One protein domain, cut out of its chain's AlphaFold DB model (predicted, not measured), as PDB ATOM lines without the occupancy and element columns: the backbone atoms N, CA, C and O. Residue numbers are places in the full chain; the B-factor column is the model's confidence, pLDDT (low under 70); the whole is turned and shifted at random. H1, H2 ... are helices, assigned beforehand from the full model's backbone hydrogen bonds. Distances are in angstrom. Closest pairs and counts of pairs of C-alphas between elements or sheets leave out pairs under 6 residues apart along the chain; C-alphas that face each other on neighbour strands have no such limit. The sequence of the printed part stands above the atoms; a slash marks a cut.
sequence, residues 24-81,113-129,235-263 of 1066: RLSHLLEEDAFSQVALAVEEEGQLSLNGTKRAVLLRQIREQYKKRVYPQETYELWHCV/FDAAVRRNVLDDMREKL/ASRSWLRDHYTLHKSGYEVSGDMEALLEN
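What this domain is: This is residues 24 to 81, 113 to 129 and 235 to 263 of the 1066 residues of the protein "RNA polymerase I specific initiation factor" of Metschnikowia aff. pulcherrima (UniProt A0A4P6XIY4). Three longer helices, H1, H2 and H4, pack on one another at steep angles and make a cluster at one end of an elongated model. Towards the other end H5 sits close to H1, almost at a right angle to it, and the free residues 76 to 81, with most of H3, and 254 to 260, with most of H6, stick out. The printed part has 104 residues with six named helices, H1 to H6 in order, and no named strand, and its class is all helix. The whole is loose, with a radius of gyration of the C-alphas of 16.1 A and spans of 47 by 30 by 21 A.

Where its parts are: Find C-alpha 24 at (191.788, 153.930, 187.658); from there H1, the longest helix, runs through residues 24 to 44, 30.1 A from first to last C-alpha. Next read H2, residues 51 to 66, 22.1 A long, and then the short H3, residues 75 to 79. After the first cut, start at C-alpha 113 at (198.603, 140.369, 205.015), where H4 begins; it covers residues 113 to 129 and is 24.1 A long. After the second cut come H5, residues 239 to 248, 14.2 A long, and H6, residues 256 to 261, whose last C-alpha is at (201.024, 138.716, 184.221).

How they stand to each other: Begin with H1, which touches H2 with its residues 34 to 38 alone. Their closest C-alphas are those of Phe 34 and Leu 58, 6.4 A apart, and they run opposite ways at a steep tilt of 65 degrees. Look next at H1 and H4, which touch through residues 37 to 41 of H1 alone. The closest C-alphas are those of Val 41 and Arg 118, 6.0 A apart; these helices run the same way at a steep tilt of 54 degrees. H4 touches H2 with its residues 117 to 121 alone, closest at the C-alphas of Gln 64 and Val 117, 6.4 A apart, opposite ways at a steep tilt of 51 degrees. The packing of these helices is mostly crossed, with no shallow tilt among the three pairs. H5 is close to H1 but not clearly touching: the closest C-alphas, of Leu 29 and Asp 242, are 7.7 A apart, and the lines are about perpendicular at 77 degrees. H3 and H6 touch no helix. In H1, H2, H3, H5 and H6 every O i to N i+4 pair is within hydrogen-bond range; in H4 12 of 13 are.

The domain as a whole: The C-alphas farthest apart are those of Asn 50 and Cys 80, 49.1 A. Residues 82 to 112 are not printed, and C-alphas 81 and 113 stand 23.8 A apart across that cut; residues 130 to 234 are not printed either, with 29.0 A between C-alphas 129 and 235. The links H1 to H2, H2 to H3 and H5 to H6 are short. Mean pLDDT of the printed part is 80.3; look for values under 70 at residues 25 to 26, 69 to 81 and 255 to 263.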
ATOM      1  N   ARG A  24     192.595 153.177 186.680       71.75
ATOM      2  CA  ARG A  24     191.788 153.930 187.658       71.75
ATOM      3  C   ARG A  24     191.000 152.997 188.587       71.75
ATOM      4  O   ARG A  24     190.829 153.314 189.758       71.75
ATOM      5  N   LEU A  25     190.576 151.843 188.072       68.38
ATOM      6  CA  LEU A  25     189.892 150.796 188.825       68.38
ATOM      7  C   LEU A  25     190.819 150.101 189.841       68.38
ATOM      8  O   LEU A  25     190.443 149.969 191.001       68.38
ATOM      9  N   SER A  26     192.056 149.759 189.455       67.06
ATOM     10  CA  SER A  26     193.075 149.249 190.387       67.06
ATOM     11  C   SER A  26     193.362 150.248 191.514       67.06
ATOM     12  O   SER A  26     193.380 149.853 192.676       67.06
ATOM     13  N   HIS A  27     193.490 151.543 191.204       79.50
ATOM     14  CA  HIS A  27     193.676 152.583 192.224       79.50
ATOM     15  C   HIS A  27     192.488 152.671 193.198       79.50
ATOM     16  O   HIS A  27     192.695 152.852 194.393       79.50
ATOM     17  N   LEU A  28     191.248 152.518 192.717       76.56
ATOM     18  CA  LEU A  28     190.053 152.537 193.569       76.56
ATOM     19  C   LEU A  28     189.978 151.313 194.499       76.56
ATOM     20  O   LEU A  28     189.707 151.486 195.683       76.56
ATOM     21  N   LEU A  29     190.290 150.104 194.010       75.25
ATOM     22  CA  LEU A  29     190.392 148.897 194.851       75.25
ATOM     23  C   LEU A  29     191.536 148.963 195.871       75.25
ATOM     24  O   LEU A  29     191.477 148.351 196.939       75.25
ATOM     25  N   GLU A  30     192.622 149.651 195.532       82.12
ATOM     26  CA  GLU A  30     193.701 149.918 196.474       82.12
ATOM     27  C   GLU A  30     193.248 150.918 197.548       82.12
ATOM     28  O   GLU A  30     193.396 150.634 198.734       82.12
ATOM     29  N   GLU A  31     192.635 152.043 197.170       87.38
ATOM     30  CA  GLU A  31     192.176 153.062 198.123       87.38
ATOM     31  C   GLU A  31     191.026 152.614 199.029       87.38
ATOM     32  O   GLU A  31     191.018 153.002 200.201       87.38
ATOM     33  N   ASP A  32     190.103 151.781 198.542       84.50
ATOM     34  CA  ASP A  32     189.059 151.188 199.380       84.50
ATOM     35  C   ASP A  32     189.668 150.260 200.439       84.50
ATOM     36  O   ASP A  32     189.470 150.469 201.634       84.50
ATOM     37  N   ALA A  33     190.533 149.326 200.043       82.62
ATOM     38  CA  ALA A  33     191.202 148.435 200.988       82.62
ATOM     39  C   ALA A  33     192.120 149.181 201.976       82.62
ATOM     40  O   ALA A  33     192.128 148.863 203.165       82.62
ATOM     41  N   PHE A  34     192.846 150.220 201.540       91.75
ATOM     42  CA  PHE A  34     193.595 151.079 202.467       91.75
ATOM     43  C   PHE A  34     192.660 151.772 203.469       91.75
ATOM     44  O   PHE A  34     193.043 151.974 204.621       91.75
ATOM     45  N   SER A  35     191.437 152.117 203.053       91.31
ATOM     46  CA  SER A  35     190.410 152.707 203.915       91.31
ATOM     47  C   SER A  35     189.802 151.689 204.883       91.31
ATOM     48  O   SER A  35     189.603 152.035 206.045       91.31
ATOM     49  N   GLN A  36     189.582 150.440 204.457       88.50
ATOM     50  CA  GLN A  36     189.153 149.339 205.327       88.50
ATOM     51  C   GLN A  36     190.218 149.014 206.389       88.50
ATOM     52  O   GLN A  36     189.902 148.952 207.576       88.50
ATOM     53  N   VAL A  37     191.497 148.903 206.004       90.88
ATOM     54  CA  VAL A  37     192.599 148.705 206.965       90.88
ATOM     55  C   VAL A  37     192.745 149.908 207.898       90.88
ATOM     56  O   VAL A  37     192.953 149.715 209.093       90.88
ATOM     57  N   ALA A  38     192.581 151.144 207.410       93.94
ATOM     58  CA  ALA A  38     192.605 152.330 208.268       93.94
ATOM     59  C   ALA A  38     191.467 152.331 209.304       93.94
ATOM     60  O   ALA A  38     191.724 152.633 210.466       93.94
ATOM     61  N   LEU A  39     190.244 151.943 208.917       93.75
ATOM     62  CA  LEU A  39     189.118 151.776 209.847       93.75
ATOM     63  C   LEU A  39     189.407 150.693 210.895       93.75
ATOM     64  O   LEU A  39     189.194 150.922 212.079       93.75
ATOM     65  N   ALA A  40     189.965 149.552 210.486       92.12
ATOM     66  CA  ALA A  40     190.319 148.479 211.411       92.12
ATOM     67  C   ALA A  40     191.470 148.866 212.371       92.12
ATOM     68  O   ALA A  40     191.498 148.402 213.507       92.12
ATOM     69  N   VAL A  41     192.407 149.730 211.949       95.00
ATOM     70  CA  VAL A  41     193.425 150.332 212.838       95.00
ATOM     71  C   VAL A  41     192.794 151.332 213.820       95.00
ATOM     72  O   VAL A  41     193.172 151.349 214.989       95.00
ATOM     73  N   GLU A  42     191.849 152.162 213.372       94.56
ATOM     74  CA  GLU A  42     191.111 153.094 214.242       94.56
ATOM     75  C   GLU A  42     190.292 152.340 215.306       94.56
ATOM     76  O   GLU A  42     190.313 152.725 216.476       94.56
ATOM     77  N   GLU A  43     189.635 151.239 214.927       94.62
ATOM     78  CA  GLU A  43     188.843 150.383 215.817       94.62
ATOM     79  C   GLU A  43     189.715 149.587 216.808       94.62
ATOM     80  O   GLU A  43     189.545 149.731 218.019       94.62
ATOM     81  N   GLU A  44     190.694 148.805 216.330       94.69
ATOM     82  CA  GLU A  44     191.565 147.981 217.192       94.69
ATOM     83  C   GLU A  44     192.486 148.841 218.083       94.69
ATOM     84  O   GLU A  44     192.841 148.437 219.191       94.69
ATOM     85  N   GLY A  45     192.838 150.051 217.638       91.88
ATOM     86  CA  GLY A  45     193.563 151.036 218.442       91.88
ATOM     87  C   GLY A  45     192.691 151.852 219.404       91.88
ATOM     88  O   GLY A  45     193.243 152.538 220.261       91.88
ATOM     89  N   GLN A  46     191.358 151.814 219.268       93.94
ATOM     90  CA  GLN A  46     190.408 152.713 219.948       93.94
ATOM     91  C   GLN A  46     190.705 154.214 219.704       93.94
ATOM     92  O   GLN A  46     190.481 155.071 220.562       93.94
ATOM     93  N   LEU A  47     191.228 154.551 218.518       89.31
ATOM     94  CA  LEU A  47     191.738 155.881 218.181       89.31
ATOM     95  C   LEU A  47     190.762 156.682 217.313       89.31
ATOM     96  O   LEU A  47     190.627 156.447 216.114       89.31
ATOM     97  N   SER A  48     190.184 157.742 217.885       92.31
ATOM     98  CA  SER A  48     189.506 158.781 217.103       92.31
ATOM     99  C   SER A  48     190.535 159.636 216.348       92.31
ATOM    100  O   SER A  48     191.202 160.506 216.921       92.31
ATOM    101  N   LEU A  49     190.714 159.362 215.053       92.00
ATOM    102  CA  LEU A  49     191.679 160.061 214.205       92.00
ATOM    103  C   LEU A  49     191.032 161.204 213.415       92.00
ATOM    104  O   LEU A  49     190.280 160.999 212.464       92.00
ATOM    105  N   ASN A  50     191.429 162.439 213.737       93.81
ATOM    106  CA  ASN A  50     191.171 163.602 212.884       93.81
ATOM    107  C   ASN A  50     191.674 163.345 211.451       93.81
ATOM    108  O   ASN A  50     192.715 162.715 211.265       93.81
ATOM    109  N   GLY A  51     191.004 163.909 210.438       93.69
ATOM    110  CA  GLY A  51     191.301 163.641 209.020       93.69
ATOM    111  C   GLY A  51     192.769 163.834 208.601       93.69
ATOM    112  O   GLY A  51     193.258 163.114 207.735       93.69
ATOM    113  N   THR A  52     193.512 164.731 209.257       92.06
ATOM    114  CA  THR A  52     194.966 164.885 209.066       92.06
ATOM    115  C   THR A  52     195.770 163.690 209.587       92.06
ATOM    116  O   THR A  52     196.665 163.220 208.888       92.06
ATOM    117  N   LYS A  53     195.434 163.149 210.768       92.75
ATOM    118  CA  LYS A  53     196.032 161.909 211.295       92.75
ATOM    119  C   LYS A  53     195.654 160.709 210.424       92.75
ATOM    120  O   LYS A  53     196.532 159.935 210.058       92.75
ATOM    121  N   ARG A  54     194.385 160.601 210.007       94.12
ATOM    122  CA  ARG A  54     193.911 159.548 209.090       94.12
ATOM    123  C   ARG A  54     194.639 159.581 207.738       94.12
ATOM    124  O   ARG A  54     194.972 158.532 207.198       94.12
ATOM    125  N   ALA A  55     194.961 160.763 207.210       93.00
ATOM    126  CA  ALA A  55     195.764 160.900 205.991       93.00
ATOM    127  C   ALA A  55     197.228 160.435 206.167       93.00
ATOM    128  O   ALA A  55     197.810 159.889 205.228       93.00
ATOM    129  N   VAL A  56     197.821 160.607 207.356       93.75
ATOM    130  CA  VAL A  56     199.148 160.050 207.692       93.75
ATOM    131  C   VAL A  56     199.077 158.527 207.842       93.75
ATOM    132  O   VAL A  56     199.893 157.828 207.246       93.75
ATOM    133  N   LEU A  57     198.055 158.009 208.532       93.88
ATOM    134  CA  LEU A  57     197.781 156.574 208.650       93.88
ATOM    135  C   LEU A  57     197.643 155.914 207.266       93.88
ATOM    136  O   LEU A  57     198.336 154.946 206.963       93.88
ATOM    137  N   LEU A  58     196.827 156.492 206.377       93.88
ATOM    138  CA  LEU A  58     196.669 156.028 204.995       93.88
ATOM    139  C   LEU A  58     197.977 156.091 204.189       93.88
ATOM    140  O   LEU A  58     198.168 155.266 203.296       93.88
ATOM    141  N   ARG A  59     198.892 157.023 204.490       93.38
ATOM    142  CA  ARG A  59     200.235 157.043 203.885       93.38
ATOM    143  C   ARG A  59     201.101 155.891 204.402       93.38
ATOM    144  O   ARG A  59     201.676 155.190 203.575       93.38
ATOM    145  N   GLN A  60     201.150 155.654 205.715       93.19
ATOM    146  CA  GLN A  60     201.882 154.513 206.289       93.19
ATOM    147  C   GLN A  60     201.357 153.181 205.740       93.19
ATOM    148  O   GLN A  60     202.146 152.351 205.301       93.19
ATOM    149  N   ILE A  61     200.032 153.005 205.664       93.38
ATOM    150  CA  ILE A  61     199.404 151.827 205.049       93.38
ATOM    151  C   ILE A  61     199.864 151.681 203.588       93.38
ATOM    152  O   ILE A  61     200.408 150.638 203.228       93.38
ATOM    153  N   ARG A  62     199.759 152.735 202.761       91.62
ATOM    154  CA  ARG A  62     200.262 152.734 201.367       91.62
ATOM    155  C   ARG A  62     201.748 152.369 201.272       91.62
ATOM    156  O   ARG A  62     202.148 151.705 200.321       91.62
ATOM    157  N   GLU A  63     202.574 152.783 202.228       91.06
ATOM    158  CA  GLU A  63     204.002 152.450 202.274       91.06
ATOM    159  C   GLU A  63     204.261 150.993 202.684       91.06
ATOM    160  O   GLU A  63     205.122 150.354 202.082       91.06
ATOM    161  N   GLN A  64     203.495 150.420 203.620       89.00
ATOM    162  CA  GLN A  64     203.589 148.991 203.950       89.00
ATOM    163  C   GLN A  64     203.080 148.109 202.788       89.00
ATOM    164  O   GLN A  64     203.740 147.132 202.436       89.00
ATOM    165  N   TYR A  65     201.993 148.486 202.099       84.88
ATOM    166  CA  TYR A  65     201.547 147.789 200.878       84.88
ATOM    167  C   TYR A  65     202.542 147.921 199.714       84.88
ATOM    168  O   TYR A  65     202.709 146.973 198.955       84.88
ATOM    169  N   LYS A  66     203.276 149.036 199.586       84.06
ATOM    170  CA  LYS A  66     204.370 149.163 198.599       84.06
ATOM    171  C   LYS A  66     205.559 148.235 198.869       84.06
ATOM    172  O   LYS A  66     206.297 147.938 197.935       84.06
ATOM    173  N   LYS A  67     205.747 147.768 200.109       82.44
ATOM    174  CA  LYS A  67     206.737 146.729 200.454       82.44
ATOM    175  C   LYS A  67     206.233 145.311 200.145       82.44
ATOM    176  O   LYS A  67     207.006 144.362 200.264       82.44
ATOM    177  N   ARG A  68     204.959 145.135 199.765       70.69
ATOM    178  CA  ARG A  68     204.376 143.824 199.451       70.69
ATOM    179  C   ARG A  68     204.941 143.288 198.137       70.69
ATOM    180  O   ARG A  68     204.606 143.778 197.061       70.69
ATOM    181  N   VAL A  69     205.698 142.198 198.217       64.12
ATOM    182  CA  VAL A  69     205.774 141.252 197.099       64.12
ATOM    183  C   VAL A  69     204.438 140.512 197.083       64.12
ATOM    184  O   VAL A  69     204.117 139.797 198.033       64.12
ATOM    185  N   TYR A  70     203.619 140.724 196.051       56.88
ATOM    186  CA  TYR A  70     202.419 139.908 195.865       56.88
ATOM    187  C   TYR A  70     202.856 138.454 195.629       56.88
ATOM    188  O   TYR A  70     203.727 138.234 194.782       56.88
ATOM    189  N   PRO A  71     202.289 137.459 196.339       56.53
ATOM    190  CA  PRO A  71     202.529 136.069 195.989       56.53
ATOM    191  C   PRO A  71     202.018 135.841 194.564       56.53
ATOM    192  O   PRO A  71     200.861 136.134 194.258       56.53
ATOM    193  N   GLN A  72     202.886 135.341 193.682       51.75
ATOM    194  CA  GLN A  72     202.500 134.937 192.331       51.75
ATOM    195  C   GLN A  72     201.756 133.597 192.397       51.75
ATOM    196  O   GLN A  72     202.282 132.539 192.058       51.75
ATOM    197  N   GLU A  73     200.511 133.661 192.864       53.16
ATOM    198  CA  GLU A  73     199.500 132.622 192.692       53.16
ATOM    199  C   GLU A  73     199.115 132.554 191.211       53.16
ATOM    200  O   GLU A  73     198.105 133.101 190.773       53.16
ATOM    201  N   THR A  74     199.976 131.929 190.410       51.31
ATOM    202  CA  THR A  74     199.683 131.644 189.008       51.31
ATOM    203  C   THR A  74     198.595 130.577 188.902       51.31
ATOM    204  O   THR A  74     198.464 129.714 189.772       51.31
ATOM    205  N   TYR A  75     197.870 130.564 187.783       46.16
ATOM    206  CA  TYR A  75     196.980 129.455 187.417       46.16
ATOM    207  C   TYR A  75     197.717 128.096 187.435       46.16
ATOM    208  O   TYR A  75     197.163 127.074 187.836       46.16
ATOM    209  N   GLU A  76     199.010 128.087 187.083       49.69
ATOM    210  CA  GLU A  76     199.880 126.914 187.226       49.69
ATOM    211  C   GLU A  76     200.021 126.471 188.698       49.69
ATOM    212  O   GLU A  76     199.969 125.277 188.973       49.69
ATOM    213  N   LEU A  77     200.108 127.385 189.674       54.09
ATOM    214  CA  LEU A  77     200.141 127.025 191.100       54.09
ATOM    215  C   LEU A  77     198.850 126.336 191.576       54.09
ATOM    216  O   LEU A  77     198.912 125.496 192.472       54.09
ATOM    217  N   TRP A  78     197.708 126.686 190.976       51.44
ATOM    218  CA  TRP A  78     196.386 126.135 191.299       51.44
ATOM    219  C   TRP A  78     196.148 124.755 190.655       51.44
ATOM    220  O   TRP A  78     195.387 123.957 191.193       51.44
ATOM    221  N   HIS A  79     196.817 124.439 189.536       48.16
ATOM    222  CA  HIS A  79     196.554 123.223 188.746       48.16
ATOM    223  C   HIS A  79     197.753 122.274 188.531       48.16
ATOM    224  O   HIS A  79     197.554 121.135 188.116       48.16
ATOM    225  N   CYS A  80     198.997 122.667 188.827       48.03
ATOM    226  CA  CYS A  80     200.172 121.777 188.726       48.03
ATOM    227  C   CYS A  80     200.385 120.882 189.959       48.03
ATOM    228  O   CYS A  80     201.341 120.108 190.003       48.03
ATOM    229  N   VAL A  81     199.495 120.980 190.946       49.12
ATOM    230  CA  VAL A  81     199.562 120.309 192.251       49.12
ATOM    231  C   VAL A  81     199.710 118.782 192.141       49.12
ATOM    232  O   VAL A  81     200.439 118.182 192.925       49.12
ATOM    233  N   PHE A 113     197.729 139.242 205.315       79.50
ATOM    234  CA  PHE A 113     198.603 140.369 205.015       79.50
ATOM    235  C   PHE A 113     197.982 141.685 205.478       79.50
ATOM    236  O   PHE A 113     198.699 142.565 205.946       79.50
ATOM    237  N   ASP A 114     196.659 141.800 205.417       82.81
ATOM    238  CA  ASP A 114     195.947 143.009 205.794       82.81
ATOM    239  C   ASP A 114     195.944 143.124 207.333       82.81
ATOM    240  O   ASP A 114     196.231 144.195 207.868       82.81
ATOM    241  N   ALA A 115     195.804 142.009 208.070       85.75
ATOM    242  CA  ALA A 115     196.069 141.968 209.516       85.75
ATOM    243  C   ALA A 115     197.556 142.115 209.899       85.75
ATOM    244  O   ALA A 115     197.853 142.565 211.006       85.75
ATOM    245  N   ALA A 116     198.501 141.734 209.034       87.81
ATOM    246  CA  ALA A 116     199.929 141.949 209.264       87.81
ATOM    247  C   ALA A 116     200.307 143.428 209.087       87.81
ATOM    248  O   ALA A 116     200.992 143.983 209.942       87.81
ATOM    249  N   VAL A 117     199.790 144.096 208.048       88.38
ATOM    250  CA  VAL A 117     199.885 145.555 207.896       88.38
ATOM    251  C   VAL A 117     199.199 146.249 209.068       88.38
ATOM    252  O   VAL A 117     199.798 147.144 209.652       88.38
ATOM    253  N   ARG A 118     197.997 145.809 209.467       91.75
ATOM    254  CA  ARG A 118     197.269 146.365 210.618       91.75
ATOM    255  C   ARG A 118     198.091 146.303 211.908       91.75
ATOM    256  O   ARG A 118     198.240 147.331 212.560       91.75
ATOM    257  N   ARG A 119     198.689 145.147 212.231       91.31
ATOM    258  CA  ARG A 119     199.598 144.990 213.384       91.31
ATOM    259  C   ARG A 119     200.830 145.885 213.274       91.31
ATOM    260  O   ARG A 119     201.028 146.718 214.148       91.31
ATOM    261  N   ASN A 120     201.575 145.812 212.168       93.12
ATOM    262  CA  ASN A 120     202.764 146.647 211.962       93.12
ATOM    263  C   ASN A 120     202.451 148.151 212.095       93.12
ATOM    264  O   ASN A 120     203.248 148.899 212.640       93.12
ATOM    265  N   VAL A 121     201.287 148.599 211.613       94.06
ATOM    266  CA  VAL A 121     200.861 150.006 211.672       94.06
ATOM    267  C   VAL A 121     200.341 150.408 213.062       94.06
ATOM    268  O   VAL A 121     200.539 151.551 213.470       94.06
ATOM    269  N   LEU A 122     199.719 149.495 213.815       93.88
ATOM    270  CA  LEU A 122     199.383 149.708 215.228       93.88
ATOM    271  C   LEU A 122     200.646 149.813 216.091       93.88
ATOM    272  O   LEU A 122     200.732 150.701 216.937       93.88
ATOM    273  N   ASP A 123     201.638 148.961 215.849       94.12
ATOM    274  CA  ASP A 123     202.894 148.956 216.600       94.12
ATOM    275  C   ASP A 123     203.770 150.176 216.233       94.12
ATOM    276  O   ASP A 123     204.197 150.890 217.140       94.12
ATOM    277  N   ASP A 124     203.868 150.544 214.940       93.75
ATOM    278  CA  ASP A 124     204.413 151.831 214.439       93.75
ATOM    279  C   ASP A 124     203.801 153.062 215.151       93.75
ATOM    280  O   ASP A 124     204.415 154.133 215.172       93.75
ATOM    281  N   MET A 125     202.540 152.985 215.604       92.25
ATOM    282  CA  MET A 125     201.855 154.076 216.314       92.25
ATOM    283  C   MET A 125     202.051 154.006 217.830       92.25
ATOM    284  O   MET A 125     202.166 155.055 218.460       92.25
ATOM    285  N   ARG A 126     202.109 152.805 218.418       93.06
ATOM    286  CA  ARG A 126     202.394 152.605 219.849       93.06
ATOM    287  C   ARG A 126     203.801 153.074 220.211       93.06
ATOM    288  O   ARG A 126     203.952 153.769 221.211       93.06
ATOM    289  N   GLU A 127     204.792 152.758 219.378       94.06
ATOM    290  CA  GLU A 127     206.178 153.218 219.531       94.06
ATOM    291  C   GLU A 127     206.241 154.756 219.578       94.06
ATOM    292  O   GLU A 127     206.681 155.337 220.567       94.06
ATOM    293  N   LYS A 128     205.635 155.427 218.589       91.81
ATOM    294  CA  LYS A 128     205.585 156.900 218.511       91.81
ATOM    295  C   LYS A 128     204.834 157.563 219.667       91.81
ATOM    296  O   LYS A 128     205.132 158.708 219.995       91.81
ATOM    297  N   LEU A 129     203.849 156.889 220.265       87.88
ATOM    298  CA  LEU A 129     203.178 157.389 221.468       87.88
ATOM    299  C   LEU A 129     204.102 157.286 222.689       87.88
ATOM    300  O   LEU A 129     204.254 158.274 223.408       87.88
ATOM    301  N   ALA A 235     190.617 135.699 204.540       70.31
ATOM    302  CA  ALA A 235     191.170 137.035 204.687       70.31
ATOM    303  C   ALA A 235     192.322 137.306 203.703       70.31
ATOM    304  O   ALA A 235     192.655 138.467 203.477       70.31
ATOM    305  N   SER A 236     192.901 136.281 203.063       77.62
ATOM    306  CA  SER A 236     193.998 136.473 202.117       77.62
ATOM    307  C   SER A 236     193.538 137.298 200.911       77.62
ATOM    308  O   SER A 236     192.486 137.062 200.310       77.62
ATOM    309  N   ARG A 237     194.301 138.339 200.571       71.50
ATOM    310  CA  ARG A 237     194.023 139.197 199.415       71.50
ATOM    311  C   ARG A 237     194.944 138.835 198.258       71.50
ATOM    312  O   ARG A 237     196.027 139.420 198.123       71.50
ATOM    313  N   SER A 238     194.532 137.856 197.458       80.94
ATOM    314  CA  SER A 238     195.152 137.523 196.171       80.94
ATOM    315  C   SER A 238     194.627 138.430 195.051       80.94
ATOM    316  O   SER A 238     193.554 139.026 195.164       80.94
ATOM    317  N   TRP A 239     195.367 138.527 193.941       79.06
ATOM    318  CA  TRP A 239     194.895 139.230 192.738       79.06
ATOM    319  C   TRP A 239     193.585 138.626 192.203       79.06
ATOM    320  O   TRP A 239     192.700 139.359 191.771       79.06
ATOM    321  N   LEU A 240     193.423 137.301 192.300       80.56
ATOM    322  CA  LEU A 240     192.231 136.606 191.818       80.56
ATOM    323  C   LEU A 240     190.988 136.891 192.683       80.56
ATOM    324  O   LEU A 240     189.881 136.950 192.153       80.56
ATOM    325  N   ARG A 241     191.152 137.151 193.991       84.25
ATOM    326  CA  ARG A 241     190.057 137.615 194.864       84.25
ATOM    327  C   ARG A 241     189.611 139.039 194.515       84.25
ATOM    328  O   ARG A 241     188.407 139.304 194.478       84.25
ATOM    329  N   ASP A 242     190.549 139.936 194.211       82.50
ATOM    330  CA  ASP A 242     190.240 141.275 193.684       82.50
ATOM    331  C   ASP A 242     189.505 141.163 192.330       82.50
ATOM    332  O   ASP A 242     188.464 141.791 192.139       82.50
ATOM    333  N   HIS A 243     189.975 140.292 191.429       81.69
ATOM    334  CA  HIS A 243     189.357 140.010 190.126       81.69
ATOM    335  C   HIS A 243     187.922 139.466 190.254       81.69
ATOM    336  O   HIS A 243     186.997 139.969 189.617       81.69
ATOM    337  N   TYR A 244     187.703 138.484 191.137       85.62
ATOM    338  CA  TYR A 244     186.370 137.971 191.467       85.62
ATOM    339  C   TYR A 244     185.457 139.069 192.026       85.62
ATOM    340  O   TYR A 244     184.280 139.132 191.676       85.62
ATOM    341  N   THR A 245     185.994 139.965 192.857       84.25
ATOM    342  CA  THR A 245     185.232 141.079 193.439       84.25
ATOM    343  C   THR A 245     184.803 142.092 192.369       84.25
ATOM    344  O   THR A 245     183.669 142.574 192.419       84.25
ATOM    345  N   LEU A 246     185.645 142.355 191.360       84.44
ATOM    346  CA  LEU A 246     185.291 143.174 190.192       84.44
ATOM    347  C   LEU A 246     184.181 142.541 189.353       84.44
ATOM    348  O   LEU A 246     183.138 143.167 189.166       84.44
ATOM    349  N   HIS A 247     184.337 141.281 188.943       82.50
ATOM    350  CA  HIS A 247     183.302 140.590 188.165       82.50
ATOM    351  C   HIS A 247     181.978 140.477 188.941       82.50
ATOM    352  O   HIS A 247     180.911 140.723 188.384       82.50
ATOM    353  N   LYS A 248     182.026 140.209 190.255       86.25
ATOM    354  CA  LYS A 248     180.845 140.200 191.139       86.25
ATOM    355  C   LYS A 248     180.157 141.569 191.259       86.25
ATOM    356  O   LYS A 248     178.970 141.617 191.570       86.25
ATOM    357  N   SER A 249     180.877 142.667 191.032       85.62
ATOM    358  CA  SER A 249     180.328 144.033 191.008       85.62
ATOM    359  C   SER A 249     180.031 144.554 189.593       85.62
ATOM    360  O   SER A 249     179.698 145.726 189.435       85.62
ATOM    361  N   GLY A 250     180.077 143.685 188.575       88.94
ATOM    362  CA  GLY A 250     179.723 144.015 187.191       88.94
ATOM    363  C   GLY A 250     180.827 144.717 186.395       88.94
ATOM    364  O   GLY A 250     180.550 145.239 185.317       88.94
ATOM    365  N   TYR A 251     182.064 144.743 186.898       87.06
ATOM    366  CA  TYR A 251     183.215 145.254 186.156       87.06
ATOM    367  C   TYR A 251     183.947 144.115 185.448       87.06
ATOM    368  O   TYR A 251     184.542 143.251 186.093       87.06
ATOM    369  N   GLU A 252     183.959 144.160 184.119       85.19
ATOM    370  CA  GLU A 252     184.868 143.357 183.305       85.19
ATOM    371  C   GLU A 252     186.298 143.900 183.429       85.19
ATOM    372  O   GLU A 252     186.533 145.114 183.370       85.19
ATOM    373  N   VAL A 253     187.272 143.008 183.601       79.56
ATOM    374  CA  VAL A 253     188.690 143.375 183.621       79.56
ATOM    375  C   VAL A 253     189.241 143.333 182.198       79.56
ATOM    376  O   VAL A 253     189.144 142.320 181.512       79.56
ATOM    377  N   SER A 254     189.844 144.433 181.744       77.06
ATOM    378  CA  SER A 254     190.484 144.498 180.425       77.06
ATOM    379  C   SER A 254     191.632 143.482 180.331       77.06
ATOM    380  O   SER A 254     192.594 143.559 181.102       77.06
ATOM    381  N   GLY A 255     191.528 142.546 179.378       60.50
ATOM    382  CA  GLY A 255     192.381 141.349 179.274       60.50
ATOM    383  C   GLY A 255     193.886 141.596 179.111       60.50
ATOM    384  O   GLY A 255     194.684 140.695 179.367       60.50
ATOM    385  N   ASP A 256     194.301 142.825 178.788       58.94
ATOM    386  CA  ASP A 256     195.709 143.251 178.795       58.94
ATOM    387  C   ASP A 256     196.411 142.936 180.132       58.94
ATOM    388  O   ASP A 256     197.607 142.648 180.160       58.94
ATOM    389  N   MET A 257     195.670 142.940 181.248       56.53
ATOM    390  CA  MET A 257     196.196 142.580 182.571       56.53
ATOM    391  C   MET A 257     196.676 141.124 182.655       56.53
ATOM    392  O   MET A 257     197.667 140.861 183.336       56.53
ATOM    393  N   GLU A 258     196.025 140.183 181.968       57.00
ATOM    394  CA  GLU A 258     196.453 138.779 181.944       57.00
ATOM    395  C   GLU A 258     197.679 138.601 181.040       57.00
ATOM    396  O   GLU A 258     198.659 137.975 181.445       57.00
ATOM    397  N   ALA A 259     197.699 139.273 179.882       58.38
ATOM    398  CA  ALA A 259     198.867 139.304 178.998       58.38
ATOM    399  C   ALA A 259     200.124 139.891 179.681       58.38
ATOM    400  O   ALA A 259     201.245 139.479 179.377       58.38
ATOM    401  N   LEU A 260     199.948 140.819 180.632       55.84
ATOM    402  CA  LEU A 260     201.018 141.414 181.446       55.84
ATOM    403  C   LEU A 260     201.470 140.552 182.638       55.84
ATOM    404  O   LEU A 260     202.574 140.755 183.147       55.84
ATOM    405  N   LEU A 261     200.652 139.608 183.114       56.66
ATOM    406  CA  LEU A 261     201.024 138.716 184.221       56.66
ATOM    407  C   LEU A 261     201.994 137.618 183.767       56.66
ATOM    408  O   LEU A 261     202.881 137.210 184.523       56.66
ATOM    409  N   GLU A 262     201.881 137.176 182.517       60.69
ATOM    410  CA  GLU A 262     202.575 136.005 181.976       60.69
ATOM    411  C   GLU A 262     203.986 136.332 181.450       60.69
ATOM    412  O   GLU A 262     204.347 136.029 180.312       60.69
ATOM    413  N   ASN A 263     204.794 136.908 182.349       60.78
ATOM    414  CA  ASN A 263     206.137 137.502 182.221       60.78
ATOM    415  C   ASN A 263     207.266 136.620 181.626       60.78
ATOM    416  O   ASN A 263     208.450 136.938 181.738       60.78
TER     417      ASN A 263